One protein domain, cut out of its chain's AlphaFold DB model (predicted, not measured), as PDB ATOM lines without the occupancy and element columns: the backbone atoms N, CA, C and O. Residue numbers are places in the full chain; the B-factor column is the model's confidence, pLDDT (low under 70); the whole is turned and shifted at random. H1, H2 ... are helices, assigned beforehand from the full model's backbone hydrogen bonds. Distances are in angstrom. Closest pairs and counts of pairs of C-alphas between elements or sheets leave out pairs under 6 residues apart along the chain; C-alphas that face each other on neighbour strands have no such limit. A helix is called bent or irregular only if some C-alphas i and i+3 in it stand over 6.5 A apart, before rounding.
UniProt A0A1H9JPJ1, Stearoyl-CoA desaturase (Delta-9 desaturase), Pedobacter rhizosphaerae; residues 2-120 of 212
ATOM      1  N   SER A   2     187.265 176.308 155.650       92.56
ATOM      2  CA  SER A   2     188.614 176.602 155.145       92.56
ATOM      3  C   SER A   2     189.316 177.631 156.041       92.56
ATOM      4  O   SER A   2     188.657 178.380 156.762       92.56
ATOM      5  N   ARG A   3     190.649 177.719 155.956       92.75
ATOM      6  CA  ARG A   3     191.427 178.751 156.668       92.75
ATOM      7  C   ARG A   3     191.043 180.176 156.258       92.75
ATOM      8  O   ARG A   3     191.124 181.083 157.077       92.75
ATOM      9  N   ALA A   4     190.613 180.381 155.012       95.31
ATOM     10  CA  ALA A   4     190.142 181.684 154.546       95.31
ATOM     11  C   ALA A   4     188.855 182.110 155.271       95.31
ATOM     12  O   ALA A   4     188.783 183.229 155.772       95.31
ATOM     13  N   TRP A   5     187.881 181.200 155.395       95.81
ATOM     14  CA  TRP A   5     186.655 181.464 156.151       95.81
ATOM     15  C   TRP A   5     186.920 181.656 157.644       95.81
ATOM     16  O   TRP A   5     186.323 182.536 158.252       95.81
ATOM     17  N   GLU A   6     187.856 180.901 158.222       94.81
ATOM     18  CA  GLU A   6     188.290 181.109 159.609       94.81
ATOM     19  C   GLU A   6     188.797 182.546 159.814       94.81
ATOM     20  O   GLU A   6     188.276 183.269 160.658       94.81
ATOM     21  N   LYS A   7     189.732 183.011 158.974       96.12
ATOM     22  CA  LYS A   7     190.247 184.390 159.028       96.12
ATOM     23  C   LYS A   7     189.165 185.445 158.795       96.12
ATOM     24  O   LYS A   7     189.167 186.471 159.469       96.12
ATOM     25  N   PHE A   8     188.242 185.192 157.869       96.62
ATOM     26  CA  PHE A   8     187.090 186.063 157.639       96.62
ATOM     27  C   PHE A   8     186.275 186.249 158.924       96.62
ATOM     28  O   PHE A   8     186.016 187.384 159.314       96.62
ATOM     29  N   PHE A   9     185.958 185.165 159.641       96.25
ATOM     30  CA  PHE A   9     185.224 185.258 160.905       96.25
ATOM     31  C   PHE A   9     186.006 185.987 162.001       96.25
ATOM     32  O   PHE A   9     185.400 186.762 162.733       96.25
ATOM     33  N   TYR A  10     187.330 185.827 162.088       96.88
ATOM     34  CA  TYR A  10     188.150 186.630 163.010       96.88
ATOM     35  C   TYR A  10     187.995 188.132 162.758       96.88
ATOM     36  O   TYR A  10     187.788 188.897 163.700       96.88
ATOM     37  N   ILE A  11     188.063 188.548 161.492       97.56
ATOM     38  CA  ILE A  11     187.909 189.952 161.097       97.56
ATOM     39  C   ILE A  11     186.486 190.433 161.389       97.56
ATOM     40  O   ILE A  11     186.320 191.494 161.988       97.56
ATOM     41  N   CYS A  12     185.465 189.649 161.033       96.88
ATOM     42  CA  CYS A  12     184.076 189.981 161.342       96.88
ATOM     43  C   CYS A  12     183.861 190.153 162.847       96.88
ATOM     44  O   CYS A  12     183.321 191.176 163.245       96.88
ATOM     45  N   CYS A  13     184.334 189.220 163.678       95.62
ATOM     46  CA  CYS A  13     184.240 189.327 165.134       95.62
ATOM     47  C   CYS A  13     184.976 190.558 165.667       95.62
ATOM     48  O   CYS A  13     184.465 191.235 166.551       95.62
ATOM     49  N   PHE A  14     186.151 190.890 165.127       97.12
ATOM     50  CA  PHE A  14     186.869 192.102 165.521       97.12
ATOM     51  C   PHE A  14     186.074 193.371 165.216       97.12
ATOM     52  O   PHE A  14     186.036 194.273 166.045       97.12
ATOM     53  N   ILE A  15     185.400 193.427 164.067       96.50
ATOM     54  CA  ILE A  15     184.570 194.571 163.675       96.50
ATOM     55  C   ILE A  15     183.290 194.645 164.514       96.50
ATOM     56  O   ILE A  15     182.934 195.720 164.990       96.50
ATOM     57  N   THR A  16     182.593 193.524 164.708       93.88
ATOM     58  CA  THR A  16     181.277 193.511 165.366       93.88
ATOM     59  C   THR A  16     181.359 193.580 166.886       93.88
ATOM     60  O   THR A  16     180.462 194.135 167.510       93.88
ATOM     61  N   GLN A  17     182.428 193.060 167.495       94.44
ATOM     62  CA  GLN A  17     182.656 193.161 168.941       94.44
ATOM     63  C   GLN A  17     183.472 194.405 169.319       94.44
ATOM     64  O   GLN A  17     183.416 194.843 170.469       94.44
ATOM     65  N   GLY A  18     184.250 194.949 168.378       95.25
ATOM     66  CA  GLY A  18     185.095 196.131 168.525       95.25
ATOM     67  C   GLY A  18     185.890 196.187 169.827       95.25
ATOM     68  O   GLY A  18     186.758 195.343 170.074       95.25
ATOM     69  N   SER A  19     185.599 197.162 170.698       93.62
ATOM     70  CA  SER A  19     186.314 197.310 171.978       93.62
ATOM     71  C   SER A  19     186.124 196.127 172.930       93.62
ATOM     72  O   SER A  19     186.901 195.991 173.874       93.62
ATOM     73  N   SER A  20     185.123 195.277 172.694       93.69
ATOM     74  CA  SER A  20     184.802 194.072 173.464       93.69
ATOM     75  C   SER A  20     185.313 192.786 172.812       93.69
ATOM     76  O   SER A  20     184.931 191.711 173.257       93.69
ATOM     77  N   TYR A  21     186.172 192.861 171.787       95.56
ATOM     78  CA  TYR A  21     186.713 191.678 171.109       95.56
ATOM     79  C   TYR A  21     187.304 190.641 172.077       95.56
ATOM     80  O   TYR A  21     188.017 190.999 173.024       95.56
ATOM     81  N   ILE A  22     187.060 189.362 171.793       94.06
ATOM     82  CA  ILE A  22     187.590 188.210 172.529       94.06
ATOM     83  C   ILE A  22     188.169 187.200 171.522       94.06
ATOM     84  O   ILE A  22     187.585 186.956 170.467       94.06
ATOM     85  N   SER A  23     189.311 186.592 171.849       95.62
ATOM     86  CA  SER A  23     189.926 185.525 171.052       95.62
ATOM     87  C   SER A  23     189.019 184.303 171.045       95.62
ATOM     88  O   SER A  23     188.677 183.765 172.104       95.62
ATOM     89  N   ALA A  24     188.684 183.819 169.849       94.88
ATOM     90  CA  ALA A  24     187.888 182.608 169.676       94.88
ATOM     91  C   ALA A  24     188.562 181.383 170.319       94.88
ATOM     92  O   ALA A  24     187.885 180.539 170.907       94.88
ATOM     93  N   THR A  25     189.897 181.306 170.266       94.88
ATOM     94  CA  THR A  25     190.677 180.222 170.874       94.88
ATOM     95  C   THR A  25     190.573 180.263 172.394       94.88
ATOM     96  O   THR A  25     190.190 179.275 173.019       94.88
ATOM     97  N   SER A  26     190.886 181.408 173.009       95.88
ATOM     98  CA  SER A  26     190.893 181.539 174.471       95.88
ATOM     99  C   SER A  26     189.494 181.428 175.063       95.88
ATOM    100  O   SER A  26     189.322 180.777 176.093       95.88
ATOM    101  N   TYR A  27     188.485 181.990 174.391       95.62
ATOM    102  CA  TYR A  27     187.092 181.818 174.788       95.62
ATOM    103  C   TYR A  27     186.649 180.359 174.657       95.62
ATOM    104  O   TYR A  27     186.090 179.811 175.601       95.62
ATOM    105  N   GLY A  28     186.972 179.687 173.546       95.69
ATOM    106  CA  GLY A  28     186.661 178.270 173.352       95.69
ATOM    107  C   GLY A  28     187.299 177.360 174.407       95.69
ATOM    108  O   GLY A  28     186.659 176.415 174.869       95.69
ATOM    109  N   LEU A  29     188.528 177.661 174.842       96.25
ATOM    110  CA  LEU A  29     189.179 176.967 175.959       96.25
ATOM    111  C   LEU A  29     188.447 177.200 177.280       96.25
ATOM    112  O   LEU A  29     188.136 176.237 177.978       96.25
ATOM    113  N   MET A  30     188.159 178.460 177.611       96.44
ATOM    114  CA  MET A  30     187.445 178.819 178.836       96.44
ATOM    115  C   MET A  30     186.062 178.163 178.887       96.44
ATOM    116  O   MET A  30     185.706 177.564 179.896       96.44
ATOM    117  N   HIS A  31     185.324 178.182 177.775       95.88
ATOM    118  CA  HIS A  31     184.015 177.540 177.656       95.88
ATOM    119  C   HIS A  31     184.099 176.030 177.878       95.88
ATOM    120  O   HIS A  31     183.318 175.459 178.631       95.88
ATOM    121  N   ARG A  32     185.090 175.353 177.285       96.12
ATOM    122  CA  ARG A  32     185.300 173.911 177.512       96.12
ATOM    123  C   ARG A  32     185.623 173.589 178.971       96.12
ATOM    124  O   ARG A  32     185.146 172.575 179.473       96.12
ATOM    125  N   LEU A  33     186.403 174.438 179.644       96.12
ATOM    126  CA  LEU A  33     186.684 174.298 181.075       96.12
ATOM    127  C   LEU A  33     185.419 174.485 181.918       96.12
ATOM    128  O   LEU A  33     185.193 173.695 182.830       96.12
ATOM    129  N   HIS A  34     184.571 175.456 181.575       96.12
ATOM    130  CA  HIS A  34     183.266 175.631 182.207       96.12
ATOM    131  C   HIS A  34     182.388 174.389 182.063       96.12
ATOM    132  O   HIS A  34     181.918 173.870 183.066       96.12
ATOM    133  N   HIS A  35     182.230 173.833 180.860       95.38
ATOM    134  CA  HIS A  35     181.440 172.604 180.658       95.38
ATOM    135  C   HIS A  35     182.000 171.395 181.419       95.38
ATOM    136  O   HIS A  35     181.245 170.550 181.888       95.38
ATOM    137  N   ALA A  36     183.323 171.304 181.571       94.88
ATOM    138  CA  ALA A  36     183.958 170.214 182.309       94.88
ATOM    139  C   ALA A  36     183.807 170.332 183.837       94.88
ATOM    140  O   ALA A  36     183.934 169.330 184.546       94.88
ATOM    141  N   HIS A  37     183.586 171.544 184.345       95.12
ATOM    142  CA  HIS A  37     183.654 171.868 185.770       95.12
ATOM    143  C   HIS A  37     182.471 172.715 186.252       95.12
ATOM    144  O   HIS A  37     182.589 173.370 187.283       95.12
ATOM    145  N   THR A  38     181.350 172.704 185.526       94.12
ATOM    146  CA  THR A  38     180.219 173.617 185.738       94.12
ATOM    147  C   THR A  38     179.761 173.622 187.190       94.12
ATOM    148  O   THR A  38     179.568 172.557 187.775       94.12
ATOM    149  N   ASP A  39     179.546 174.816 187.745       91.62
ATOM    150  CA  ASP A  39     179.093 175.021 189.127       91.62
ATOM    151  C   ASP A  39     180.005 174.375 190.183       91.62
ATOM    152  O   ASP A  39     179.557 174.042 191.276       91.62
ATOM    153  N   THR A  40     181.295 174.217 189.887       94.00
ATOM    154  CA  THR A  40     182.318 173.824 190.867       94.00
ATOM    155  C   THR A  40     183.339 174.941 191.059       94.00
ATOM    156  O   THR A  40     183.381 175.904 190.295       94.00
ATOM    157  N   GLU A  41     184.221 174.795 192.044       93.00
ATOM    158  CA  GLU A  41     185.332 175.728 192.279       93.00
ATOM    159  C   GLU A  41     186.317 175.815 191.094       93.00
ATOM    160  O   GLU A  41     187.011 176.815 190.925       93.00
ATOM    161  N   LYS A  42     186.381 174.778 190.245       93.25
ATOM    162  CA  LYS A  42     187.278 174.723 189.075       93.25
ATOM    163  C   LYS A  42     186.688 175.364 187.818       93.25
ATOM    164  O   LYS A  42     187.363 175.420 186.789       93.25
ATOM    165  N   ASP A  43     185.438 175.801 187.874       94.88
ATOM    166  CA  ASP A  43     184.784 176.524 186.793       94.88
ATOM    167  C   ASP A  43     185.415 177.924 186.640       94.88
ATOM    168  O   ASP A  43     185.487 178.671 187.621       94.88
ATOM    169  N   PRO A  44     185.854 178.336 185.437       92.69
ATOM    170  CA  PRO A  44     186.406 179.672 185.232       92.69
ATOM    171  C   PRO A  44     185.406 180.811 185.482       92.69
ATOM    172  O   PRO A  44     185.835 181.964 185.596       92.69
ATOM    173  N   HIS A  45     184.108 180.519 185.540       91.25
ATOM    174  CA  HIS A  45     183.066 181.491 185.839       91.25
ATOM    175  C   HIS A  45     181.857 180.826 186.509       91.25
ATOM    176  O   HIS A  45     180.749 180.882 185.984       91.25
ATOM    177  N   SER A  46     182.062 180.201 187.675       92.38
ATOM    178  CA  SER A  46     180.959 179.574 188.415       92.38
ATOM    179  C   SER A  46     180.106 180.601 189.169       92.38
ATOM    180  O   SER A  46     180.600 181.285 190.074       92.38
ATOM    181  N   PRO A  47     178.793 180.677 188.884       88.69
ATOM    182  CA  PRO A  47     177.861 181.536 189.618       88.69
ATOM    183  C   PRO A  47     177.611 181.069 191.052       88.69
ATOM    184  O   PRO A  47     177.223 181.869 191.900       88.69
ATOM    185  N   SER A  48     177.806 179.776 191.318       89.25
ATOM    186  CA  SER A  48     177.633 179.179 192.648       89.25
ATOM    187  C   SER A  48     178.810 179.472 193.585       89.25
ATOM    188  O   SER A  48     178.645 179.425 194.798       89.25
ATOM    189  N   TYR A  49     179.985 179.792 193.029       91.12
ATOM    190  CA  TYR A  49     181.225 180.064 193.771       91.12
ATOM    191  C   TYR A  49     181.659 181.535 193.661       91.12
ATOM    192  O   TYR A  49     182.834 181.867 193.819       91.12
ATOM    193  N   THR A  50     180.713 182.427 193.371       91.75
ATOM    194  CA  THR A  50     180.935 183.874 193.312       91.75
ATOM    195  C   THR A  50     179.794 184.623 193.999       91.75
ATOM    196  O   THR A  50     178.621 184.290 193.836       91.75
ATOM    197  N   ASP A  51     180.129 185.665 194.763       91.25
ATOM    198  CA  ASP A  51     179.155 186.357 195.623       91.25
ATOM    199  C   ASP A  51     178.079 187.106 194.824       91.25
ATOM    200  O   ASP A  51     176.912 187.184 195.211       91.25
ATOM    201  N   ASN A  52     178.471 187.699 193.696       94.62
ATOM    202  CA  ASN A  52     177.603 188.520 192.859       94.62
ATOM    203  C   ASN A  52     178.083 188.549 191.397       94.62
ATOM    204  O   ASN A  52     179.199 188.139 191.073       94.62
ATOM    205  N   MET A  53     177.245 189.097 190.510       94.00
ATOM    206  CA  MET A  53     177.525 189.153 189.069       94.00
ATOM    207  C   MET A  53     178.792 189.947 188.706       94.00
ATOM    208  O   MET A  53     179.444 189.629 187.714       94.00
ATOM    209  N   PHE A  54     179.176 190.956 189.495       94.94
ATOM    210  CA  PHE A  54     180.388 191.739 189.234       94.94
ATOM    211  C   PHE A  54     181.645 190.958 189.613       94.94
ATOM    212  O   PHE A  54     182.620 190.965 188.861       94.94
ATOM    213  N   ALA A  55     181.604 190.231 190.734       95.06
ATOM    214  CA  ALA A  55     182.662 189.305 191.123       95.06
ATOM    215  C   ALA A  55     182.841 188.199 190.068       95.06
ATOM    216  O   ALA A  55     183.971 187.926 189.662       95.06
ATOM    217  N   LEU A  56     181.735 187.649 189.546       95.00
ATOM    218  CA  LEU A  56     181.753 186.698 188.433       95.00
ATOM    219  C   LEU A  56     182.447 187.281 187.198       95.00
ATOM    220  O   LEU A  56     183.350 186.653 186.648       95.00
ATOM    221  N   LEU A  57     182.066 188.484 186.760       95.25
ATOM    222  CA  LEU A  57     182.702 189.136 185.611       95.25
ATOM    223  C   LEU A  57     184.201 189.354 185.829       95.25
ATOM    224  O   LEU A  57     184.999 189.133 184.916       95.25
ATOM    225  N   TRP A  58     184.593 189.770 187.033       95.25
ATOM    226  CA  TRP A  58     185.995 189.999 187.366       95.25
ATOM    227  C   TRP A  58     186.805 188.701 187.343       95.25
ATOM    228  O   TRP A  58     187.875 188.647 186.733       95.25
ATOM    229  N   GLN A  59     186.269 187.638 187.944       95.12
ATOM    230  CA  GLN A  59     186.856 186.302 187.907       95.12
ATOM    231  C   GLN A  59     186.967 185.793 186.462       95.12
ATOM    232  O   GLN A  59     188.055 185.407 186.037       95.12
ATOM    233  N   THR A  60     185.888 185.900 185.679       95.69
ATOM    234  CA  THR A  60     185.846 185.517 184.258       95.69
ATOM    235  C   THR A  60     186.934 186.240 183.469       95.69
ATOM    236  O   THR A  60     187.699 185.612 182.740       95.69
ATOM    237  N   ARG A  61     187.063 187.562 183.649       95.19
ATOM    238  CA  ARG A  61     188.102 188.380 183.006       95.19
ATOM    239  C   ARG A  61     189.506 187.898 183.370       95.19
ATOM    240  O   ARG A  61     190.364 187.806 182.493       95.19
ATOM    241  N   ASN A  62     189.767 187.626 184.645       96.00
ATOM    242  CA  ASN A  62     191.089 187.206 185.108       96.00
ATOM    243  C   ASN A  62     191.449 185.810 184.586       96.00
ATOM    244  O   ASN A  62     192.572 185.607 184.116       96.00
ATOM    245  N   ASN A  63     190.492 184.882 184.591       96.25
ATOM    246  CA  ASN A  63     190.661 183.536 184.053       96.25
ATOM    247  C   ASN A  63     190.864 183.561 182.537       96.25
ATOM    248  O   ASN A  63     191.835 182.985 182.045       96.25
ATOM    249  N   TYR A  64     190.042 184.319 181.808       96.25
ATOM    250  CA  TYR A  64     190.218 184.553 180.377       96.25
ATOM    251  C   TYR A  64     191.614 185.104 180.053       96.25
ATOM    252  O   TYR A  64     192.326 184.541 179.224       96.25
ATOM    253  N   ASN A  65     192.045 186.166 180.743       95.56
ATOM    254  CA  ASN A  65     193.367 186.760 180.529       95.56
ATOM    255  C   ASN A  65     194.496 185.773 180.843       95.56
ATOM    256  O   ASN A  65     195.525 185.773 180.170       95.56
ATOM    257  N   SER A  66     194.315 184.925 181.853       96.44
ATOM    258  CA  SER A  66     195.304 183.911 182.216       96.44
ATOM    259  C   SER A  66     195.404 182.809 181.161       96.44
ATOM    260  O   SER A  66     196.511 182.363 180.866       96.44
ATOM    261  N   ILE A  67     194.288 182.427 180.534       95.56
ATOM    262  CA  ILE A  67     194.264 181.523 179.373       95.56
ATOM    263  C   ILE A  67     194.945 182.181 178.172       95.56
ATOM    264  O   ILE A  67     195.845 181.591 177.580       95.56
ATOM    265  N   PHE A  68     194.548 183.409 177.833       95.56
ATOM    266  CA  PHE A  68     195.064 184.145 176.678       95.56
ATOM    267  C   PHE A  68     196.579 184.364 176.744       95.56
ATOM    268  O   PHE A  68     197.285 184.185 175.755       95.56
ATOM    269  N   LEU A  69     197.094 184.707 177.927       94.62
ATOM    270  CA  LEU A  69     198.522 184.929 178.158       94.62
ATOM    271  C   LEU A  69     199.305 183.634 178.423       94.62
ATOM    272  O   LEU A  69     200.501 183.705 178.696       94.62
ATOM    273  N   GLY A  70     198.653 182.465 178.388       93.31
ATOM    274  CA  GLY A  70     199.298 181.172 178.638       93.31
ATOM    275  C   GLY A  70     199.802 180.987 180.074       93.31
ATOM    276  O   GLY A  70     200.725 180.213 180.306       93.31
ATOM    277  N   ARG A  71     199.220 181.700 181.045       94.19
ATOM    278  CA  ARG A  71     199.591 181.637 182.469       94.19
ATOM    279  C   ARG A  71     199.030 180.408 183.179       94.19
ATOM    280  O   ARG A  71     199.557 180.025 184.217       94.19
ATOM    281  N   ILE A  72     197.977 179.798 182.631       89.62
ATOM    282  CA  ILE A  72     197.432 178.535 183.134       89.62
ATOM    283  C   ILE A  72     197.680 177.403 182.143       89.62
ATOM    284  O   ILE A  72     197.485 177.542 180.934       89.62
ATOM    285  N   LYS A  73     198.090 176.248 182.669       88.25
ATOM    286  CA  LYS A  73     198.257 175.038 181.872       88.25
ATOM    287  C   LYS A  73     196.893 174.383 181.670       88.25
ATOM    288  O   LYS A  73     196.334 173.808 182.596       88.25
ATOM    289  N   VAL A  74     196.380 174.464 180.447       91.12
ATOM    290  CA  VAL A  74     195.163 173.756 180.034       91.12
ATOM    291  C   VAL A  74     195.547 172.416 179.407       91.12
ATOM    292  O   VAL A  74     196.486 172.357 178.607       91.12
ATOM    293  N   ASP A  75     194.832 171.356 179.779       92.25
ATOM    294  CA  ASP A  75     194.994 170.001 179.239       92.25
ATOM    295  C   ASP A  75     194.744 169.976 177.715       92.25
ATOM    296  O   ASP A  75     193.842 170.647 177.203       92.25
ATOM    297  N   ASP A  76     195.546 169.208 176.977       92.25
ATOM    298  CA  ASP A  76     195.562 169.203 175.510       92.25
ATOM    299  C   ASP A  76     194.249 168.694 174.913       92.25
ATOM    300  O   ASP A  76     193.842 169.137 173.833       92.25
ATOM    301  N   LYS A  77     193.509 167.859 175.654       92.56
ATOM    302  CA  LYS A  77     192.164 167.419 175.255       92.56
ATOM    303  C   LYS A  77     191.202 168.590 175.015       92.56
ATOM    304  O   LYS A  77     190.320 168.486 174.166       92.56
ATOM    305  N   TYR A  78     191.389 169.718 175.708       93.31
ATOM    306  CA  TYR A  78     190.561 170.913 175.537       93.31
ATOM    307  C   TYR A  78     191.039 171.825 174.406       93.31
ATOM    308  O   TYR A  78     190.304 172.738 174.040       93.31
ATOM    309  N   LYS A  79     192.214 171.592 173.812       92.88
ATOM    310  CA  LYS A  79     192.781 172.435 172.741       92.88
ATOM    311  C   LYS A  79     192.407 171.977 171.334       92.88
ATOM    312  O   LYS A  79     192.565 172.725 170.376       92.88
ATOM    313  N   LYS A  80     191.886 170.757 171.200       90.81
ATOM    314  CA  LYS A  80     191.603 170.127 169.907       90.81
ATOM    315  C   LYS A  80     190.601 170.924 169.056       90.81
ATOM    316  O   LYS A  80     189.550 171.323 169.557       90.81
ATOM    317  N   ASP A  81     190.889 171.084 167.766       89.38
ATOM    318  CA  ASP A  81     190.001 171.702 166.765       89.38
ATOM    319  C   ASP A  81     189.513 173.121 167.128       89.38
ATOM    320  O   ASP A  81     188.403 173.514 166.761       89.38
ATOM    321  N   LEU A  82     190.312 173.891 167.875       92.31
ATOM    322  CA  LEU A  82     190.056 175.315 168.070       92.31
ATOM    323  C   LEU A  82     190.649 176.116 166.905       92.31
ATOM    324  O   LEU A  82     191.730 175.771 166.419       92.31
ATOM    325  N   PRO A  83     189.961 177.172 166.446       91.62
ATOM    326  CA  PRO A  83     190.542 178.068 165.463       91.62
ATOM    327  C   PRO A  83     191.717 178.817 166.104       91.62
ATOM    328  O   PRO A  83     191.726 179.011 167.322       91.62
ATOM    329  N   GLU A  84     192.716 179.204 165.316       90.50
ATOM    330  CA  GLU A  84     193.925 179.844 165.840       90.50
ATOM    331  C   GLU A  84     194.488 180.872 164.859       90.50
ATOM    332  O   GLU A  84     194.866 180.555 163.727       90.50
ATOM    333  N   TRP A  85     194.620 182.116 165.330       95.75
ATOM    334  CA  TRP A  85     195.333 183.174 164.619       95.75
ATOM    335  C   TRP A  85     196.051 184.109 165.599       95.75
ATOM    336  O   TRP A  85     195.744 185.294 165.714       95.75
ATOM    337  N   ALA A  86     197.059 183.572 166.291       93.94
ATOM    338  CA  ALA A  86     197.744 184.245 167.398       93.94
ATOM    339  C   ALA A  86     198.245 185.671 167.081       93.94
ATOM    340  O   ALA A  86     198.163 186.558 167.927       93.94
ATOM    341  N   ALA A  87     198.760 185.918 165.871       96.19
ATOM    342  CA  ALA A  87     199.217 187.253 165.473       96.19
ATOM    343  C   ALA A  87     198.066 188.276 165.411       96.19
ATOM    344  O   ALA A  87     198.217 189.401 165.886       96.19
ATOM    345  N   PHE A  88     196.910 187.873 164.875       97.19
ATOM    346  CA  PHE A  88     195.716 188.716 164.821       97.19
ATOM    347  C   PHE A  88     195.157 188.956 166.220       97.19
ATOM    348  O   PHE A  88     194.884 190.092 166.596       97.19
ATOM    349  N   ASP A  89     195.077 187.898 167.024       96.50
ATOM    350  CA  ASP A  89     194.633 187.971 168.411       96.50
ATOM    351  C   ASP A  89     195.481 188.948 169.242       96.50
ATOM    352  O   ASP A  89     194.930 189.777 169.971       96.50
ATOM    353  N   LYS A  90     196.813 188.915 169.092       95.56
ATOM    354  CA  LYS A  90     197.730 189.869 169.742       95.56
ATOM    355  C   LYS A  90     197.482 191.309 169.297       95.56
ATOM    356  O   LYS A  90     197.489 192.206 170.137       95.56
ATOM    357  N   MET A  91     197.243 191.537 168.004       96.62
ATOM    358  CA  MET A  91     196.899 192.864 167.483       96.62
ATOM    359  C   MET A  91     195.564 193.355 168.063       96.62
ATOM    360  O   MET A  91     195.490 194.470 168.572       96.62
ATOM    361  N   ALA A  92     194.528 192.518 168.050       96.19
ATOM    362  CA  ALA A  92     193.180 192.879 168.485       96.19
ATOM    363  C   ALA A  92     193.053 193.073 170.011       96.19
ATOM    364  O   ALA A  92     192.189 193.811 170.490       96.19
ATOM    365  N   HIS A  93     193.924 192.440 170.803       93.31
ATOM    366  CA  HIS A  93     194.009 192.647 172.254       93.31
ATOM    367  C   HIS A  93     194.932 193.799 172.665       93.31
ATOM    368  O   HIS A  93     194.968 194.146 173.845       93.31
ATOM    369  N   ASN A  94     195.657 194.415 171.731       94.75
ATOM    370  CA  ASN A  94     196.528 195.543 172.042       94.75
ATOM    371  C   ASN A  94     195.706 196.760 172.507       94.75
ATOM    372  O   ASN A  94     194.652 197.070 171.947       94.75
ATOM    373  N   TRP A  95     196.220 197.489 173.502       94.50
ATOM    374  CA  TRP A  95     195.616 198.723 173.999       94.50
ATOM    375  C   TRP A  95     195.432 199.781 172.904       94.50
ATOM    376  O   TRP A  95     194.422 200.474 172.904       94.50
ATOM    377  N   ILE A  96     196.333 199.853 171.919       96.94
ATOM    378  CA  ILE A  96     196.187 200.751 170.761       96.94
ATOM    379  C   ILE A  96     194.910 200.418 169.979       96.94
ATOM    380  O   ILE A  96     194.142 201.319 169.658       96.94
ATOM    381  N   ALA A  97     194.633 199.133 169.726       96.69
ATOM    382  CA  ALA A  97     193.412 198.713 169.038       96.69
ATOM    383  C   ALA A  97     192.153 199.015 169.873       96.69
ATOM    384  O   ALA A  97     191.144 199.466 169.334       96.69
ATOM    385  N   ARG A  98     192.214 198.821 171.200       94.81
ATOM    386  CA  ARG A  98     191.099 199.134 172.113       94.81
ATOM    387  C   ARG A  98     190.810 200.634 172.172       94.81
ATOM    388  O   ARG A  98     189.648 201.026 172.099       94.81
ATOM    389  N   LEU A  99     191.849 201.467 172.243       96.94
ATOM    390  CA  LEU A  99     191.723 202.922 172.188       96.94
ATOM    391  C   LEU A  99     191.215 203.401 170.827       96.94
ATOM    392  O   LEU A  99     190.380 204.297 170.790       96.94
ATOM    393  N   ALA A 100     191.660 202.788 169.725       98.06
ATOM    394  CA  ALA A 100     191.166 203.109 168.389       98.06
ATOM    395  C   ALA A 100     189.658 202.843 168.267       98.06
ATOM    396  O   ALA A 100     188.929 203.710 167.791       98.06
ATOM    397  N   TRP A 101     189.168 201.704 168.776       98.06
ATOM    398  CA  TRP A 101     187.727 201.442 168.868       98.06
ATOM    399  C   TRP A 101     187.005 202.456 169.754       98.06
ATOM    400  O   TRP A 101     185.935 202.932 169.385       98.06
ATOM    401  N   GLY A 102     187.596 202.828 170.891       97.44
ATOM    402  CA  GLY A 102     187.011 203.835 171.770       97.44
ATOM    403  C   GLY A 102     186.881 205.205 171.108       97.44
ATOM    404  O   GLY A 102     185.807 205.801 171.143       97.44
ATOM    405  N   ALA A 103     187.936 205.672 170.440       98.31
ATOM    406  CA  ALA A 103     187.920 206.909 169.669       98.31
ATOM    407  C   ALA A 103     186.918 206.842 168.508       98.31
ATOM    408  O   ALA A 103     186.186 207.800 168.275       98.31
ATOM    409  N   PHE A 104     186.834 205.700 167.821       98.25
ATOM    410  CA  PHE A 104     185.865 205.476 166.752       98.25
ATOM    411  C   PHE A 104     184.418 205.581 167.254       98.25
ATOM    412  O   PHE A 104     183.617 206.297 166.656       98.25
ATOM    413  N   TYR A 105     184.084 204.946 168.382       97.94
ATOM    414  CA  TYR A 105     182.754 205.063 168.987       97.94
ATOM    415  C   TYR A 105     182.449 206.486 169.445       97.94
ATOM    416  O   TYR A 105     181.367 206.990 169.155       97.94
ATOM    417  N   ILE A 106     183.400 207.166 170.091       98.31
ATOM    418  CA  ILE A 106     183.244 208.580 170.462       98.31
ATOM    419  C   ILE A 106     182.972 209.431 169.216       98.31
ATOM    420  O   ILE A 106     182.074 210.267 169.248       98.31
ATOM    421  N   GLY A 107     183.687 209.188 168.114       98.38
ATOM    422  CA  GLY A 107     183.473 209.865 166.836       98.38
ATOM    423  C   GLY A 107     182.071 209.635 166.266       98.38
ATOM    424  O   GLY A 107     181.403 210.598 165.905       98.38
ATOM    425  N   ILE A 108     181.586 208.387 166.247       97.69
ATOM    426  CA  ILE A 108     180.210 208.070 165.821       97.69
ATOM    427  C   ILE A 108     179.192 208.831 166.673       97.69
ATOM    428  O   ILE A 108     178.281 209.458 166.137       97.69
ATOM    429  N   TYR A 109     179.346 208.803 167.995       98.06
ATOM    430  CA  TYR A 109     178.427 209.496 168.892       98.06
ATOM    431  C   TYR A 109     178.493 211.010 168.703       98.06
ATOM    432  O   TYR A 109     177.452 211.644 168.605       98.06
ATOM    433  N   ALA A 110     179.683 211.592 168.557       98.00
ATOM    434  CA  ALA A 110     179.839 213.024 168.308       98.00
ATOM    435  C   ALA A 110     179.108 213.488 167.035       98.00
ATOM    436  O   ALA A 110     178.635 214.619 166.990       98.00
ATOM    437  N   LEU A 111     178.999 212.620 166.024       98.12
ATOM    438  CA  LEU A 111     178.290 212.907 164.773       98.12
ATOM    439  C   LEU A 111     176.769 212.715 164.867       98.12
ATOM    440  O   LEU A 111     176.032 213.397 164.160       98.12
ATOM    441  N   LEU A 112     176.298 211.765 165.680       97.81
ATOM    442  CA  LEU A 112     174.885 211.356 165.715       97.81
ATOM    443  C   LEU A 112     174.103 211.918 166.905       97.81
ATOM    444  O   LEU A 112     172.874 211.989 166.857       97.81
ATOM    445  N   VAL A 113     174.785 212.280 167.990       97.50
ATOM    446  CA  VAL A 113     174.141 212.785 169.198       97.50
ATOM    447  C   VAL A 113     173.571 214.175 168.935       97.50
ATOM    448  O   VAL A 113     174.299 215.131 168.689       97.50
ATOM    449  N   THR A 114     172.253 214.298 169.071       97.88
ATOM    450  CA  THR A 114     171.542 215.583 168.989       97.88
ATOM    451  C   THR A 114     171.152 216.132 170.360       97.88
ATOM    452  O   THR A 114     170.810 217.305 170.475       97.88
ATOM    453  N   GLN A 115     171.199 215.300 171.408       98.12
ATOM    454  CA  GLN A 115     170.810 215.643 172.778       98.12
ATOM    455  C   GLN A 115     171.787 215.045 173.793       98.12
ATOM    456  O   GLN A 115     172.206 213.898 173.651       98.12
ATOM    457  N   TRP A 116     172.109 215.781 174.862       96.94
ATOM    458  CA  TRP A 116     173.158 215.391 175.818       96.94
ATOM    459  C   TRP A 116     172.964 213.988 176.427       96.94
ATOM    460  O   TRP A 116     173.936 213.268 176.635       96.94
ATOM    461  N   TRP A 117     171.721 213.566 176.675       97.50
ATOM    462  CA  TRP A 117     171.420 212.278 177.307       97.50
ATOM    463  C   TRP A 117     171.739 211.078 176.408       97.50
ATOM    464  O   TRP A 117     171.931 209.976 176.912       97.50
ATOM    465  N   MET A 118     171.863 211.263 175.090       97.88
ATOM    466  CA  MET A 118     172.249 210.180 174.178       97.88
ATOM    467  C   MET A 118     173.686 209.702 174.436       97.88
ATOM    468  O   MET A 118     174.006 208.540 174.187       97.88
ATOM    469  N   TRP A 119     174.542 210.551 175.017       97.56
ATOM    470  CA  TRP A 119     175.874 210.147 175.477       97.56
ATOM    471  C   TRP A 119     175.829 209.073 176.571       97.56
ATOM    472  O   TRP A 119     176.796 208.331 176.722       97.56
ATOM    473  N   LEU A 120     174.707 208.911 177.283       96.56
ATOM    474  CA  LEU A 120     174.538 207.845 178.276       96.56
ATOM    475  C   LEU A 120     174.545 206.441 177.648       96.56
ATOM    476  O   LEU A 120     174.840 205.472 178.344       96.56
TER     477      LEU A 120
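This is residues 2 to 120 of the 212 residues of the protein "Stearoyl-CoA desaturase (Delta-9 desaturase)" of Pedobacter rhizosphaerae (UniProt A0A1H9JPJ1). A loose, flat set of helices: H2 and H3 meet near their ends as a V, H1 and the short H4 lie next to each other, and H5 runs away from the last residues of H1 as an arm, with little H6 folding back at its tip. Residues 38 to 52 join the two open ends of the V, and residues 69 to 85 make a second long loop, from H3 to H4. The printed part has 119 residues, with six named helices, H1 to H6 in that order, and no named strand; the class is all helix. The radius of gyration of the C-alphas is 17.1 A, which is loose, and the C-alphas span 51 by 42 by 21 A.

H1, residues 3 to 20, begins at C-alpha 3 (191.427, 178.751, 156.668) and is 23.7 A long. It has a kink of 45 degrees near residue 14 and is irregular, with C-alphas 16 and 19 standing 9.1 A apart. H2 is residues 24 to 37, 19.8 A, and H3 is residues 53 to 68, 22.1 A, ending at C-alpha 68 (195.064, 184.145, 176.678). H4 is residues 86 to 92. H5, residues 95 to 112, is 25.7 A long. H6, residues 116 to 120, ends at C-alpha 120 (174.538, 207.845, 178.276).

With residues 18 to 19 alone, H1 touches residues 97 to 102 of H5, at a steep tilt of 64 degrees, the same way; the closest C-alphas, of Ser 19 and Arg 98, are 5.1 A apart. H1 and H2 are close but not clearly touching, about perpendicular at 81 degrees, with C-alphas of Tyr 10 and Ala 24 closest at 7.8 A. Residues 26 to 30 of H2 touch residues 63 to 68 of H3 at a steep tilt of 61 degrees, opposite ways; C-alphas of Ser 26 and Phe 68 are closest, 5.4 A apart. H4 is close to H1 but not clearly touching, at a shallow tilt of 29 degrees, the same way, with C-alphas of Phe 14 and Ala 92 closest at 7.0 A. H6 is close to H5 but not clearly touching, with C-alphas of Tyr 109 and Trp 119 closest at 7.1 A. Among the pairs that are apart are H3 and H5, and H2 and H4. Every O i to N i+4 pair is within hydrogen-bond range in H2, H3, H4 and H5; in H1 it is 12 of 14, and in H6 0 of 1, beside 2 of 2 O i to N i+3 pairs.

The C-alphas farthest apart, of Lys 77 and Gln 115, are 52.8 A apart. Residues 111 to 117 stand free. The links H2 to H3 and H3 to H4 are long, and the other three are tight. The printed part has no cut, its mean pLDDT is 95.0, and no printed residue is under 70.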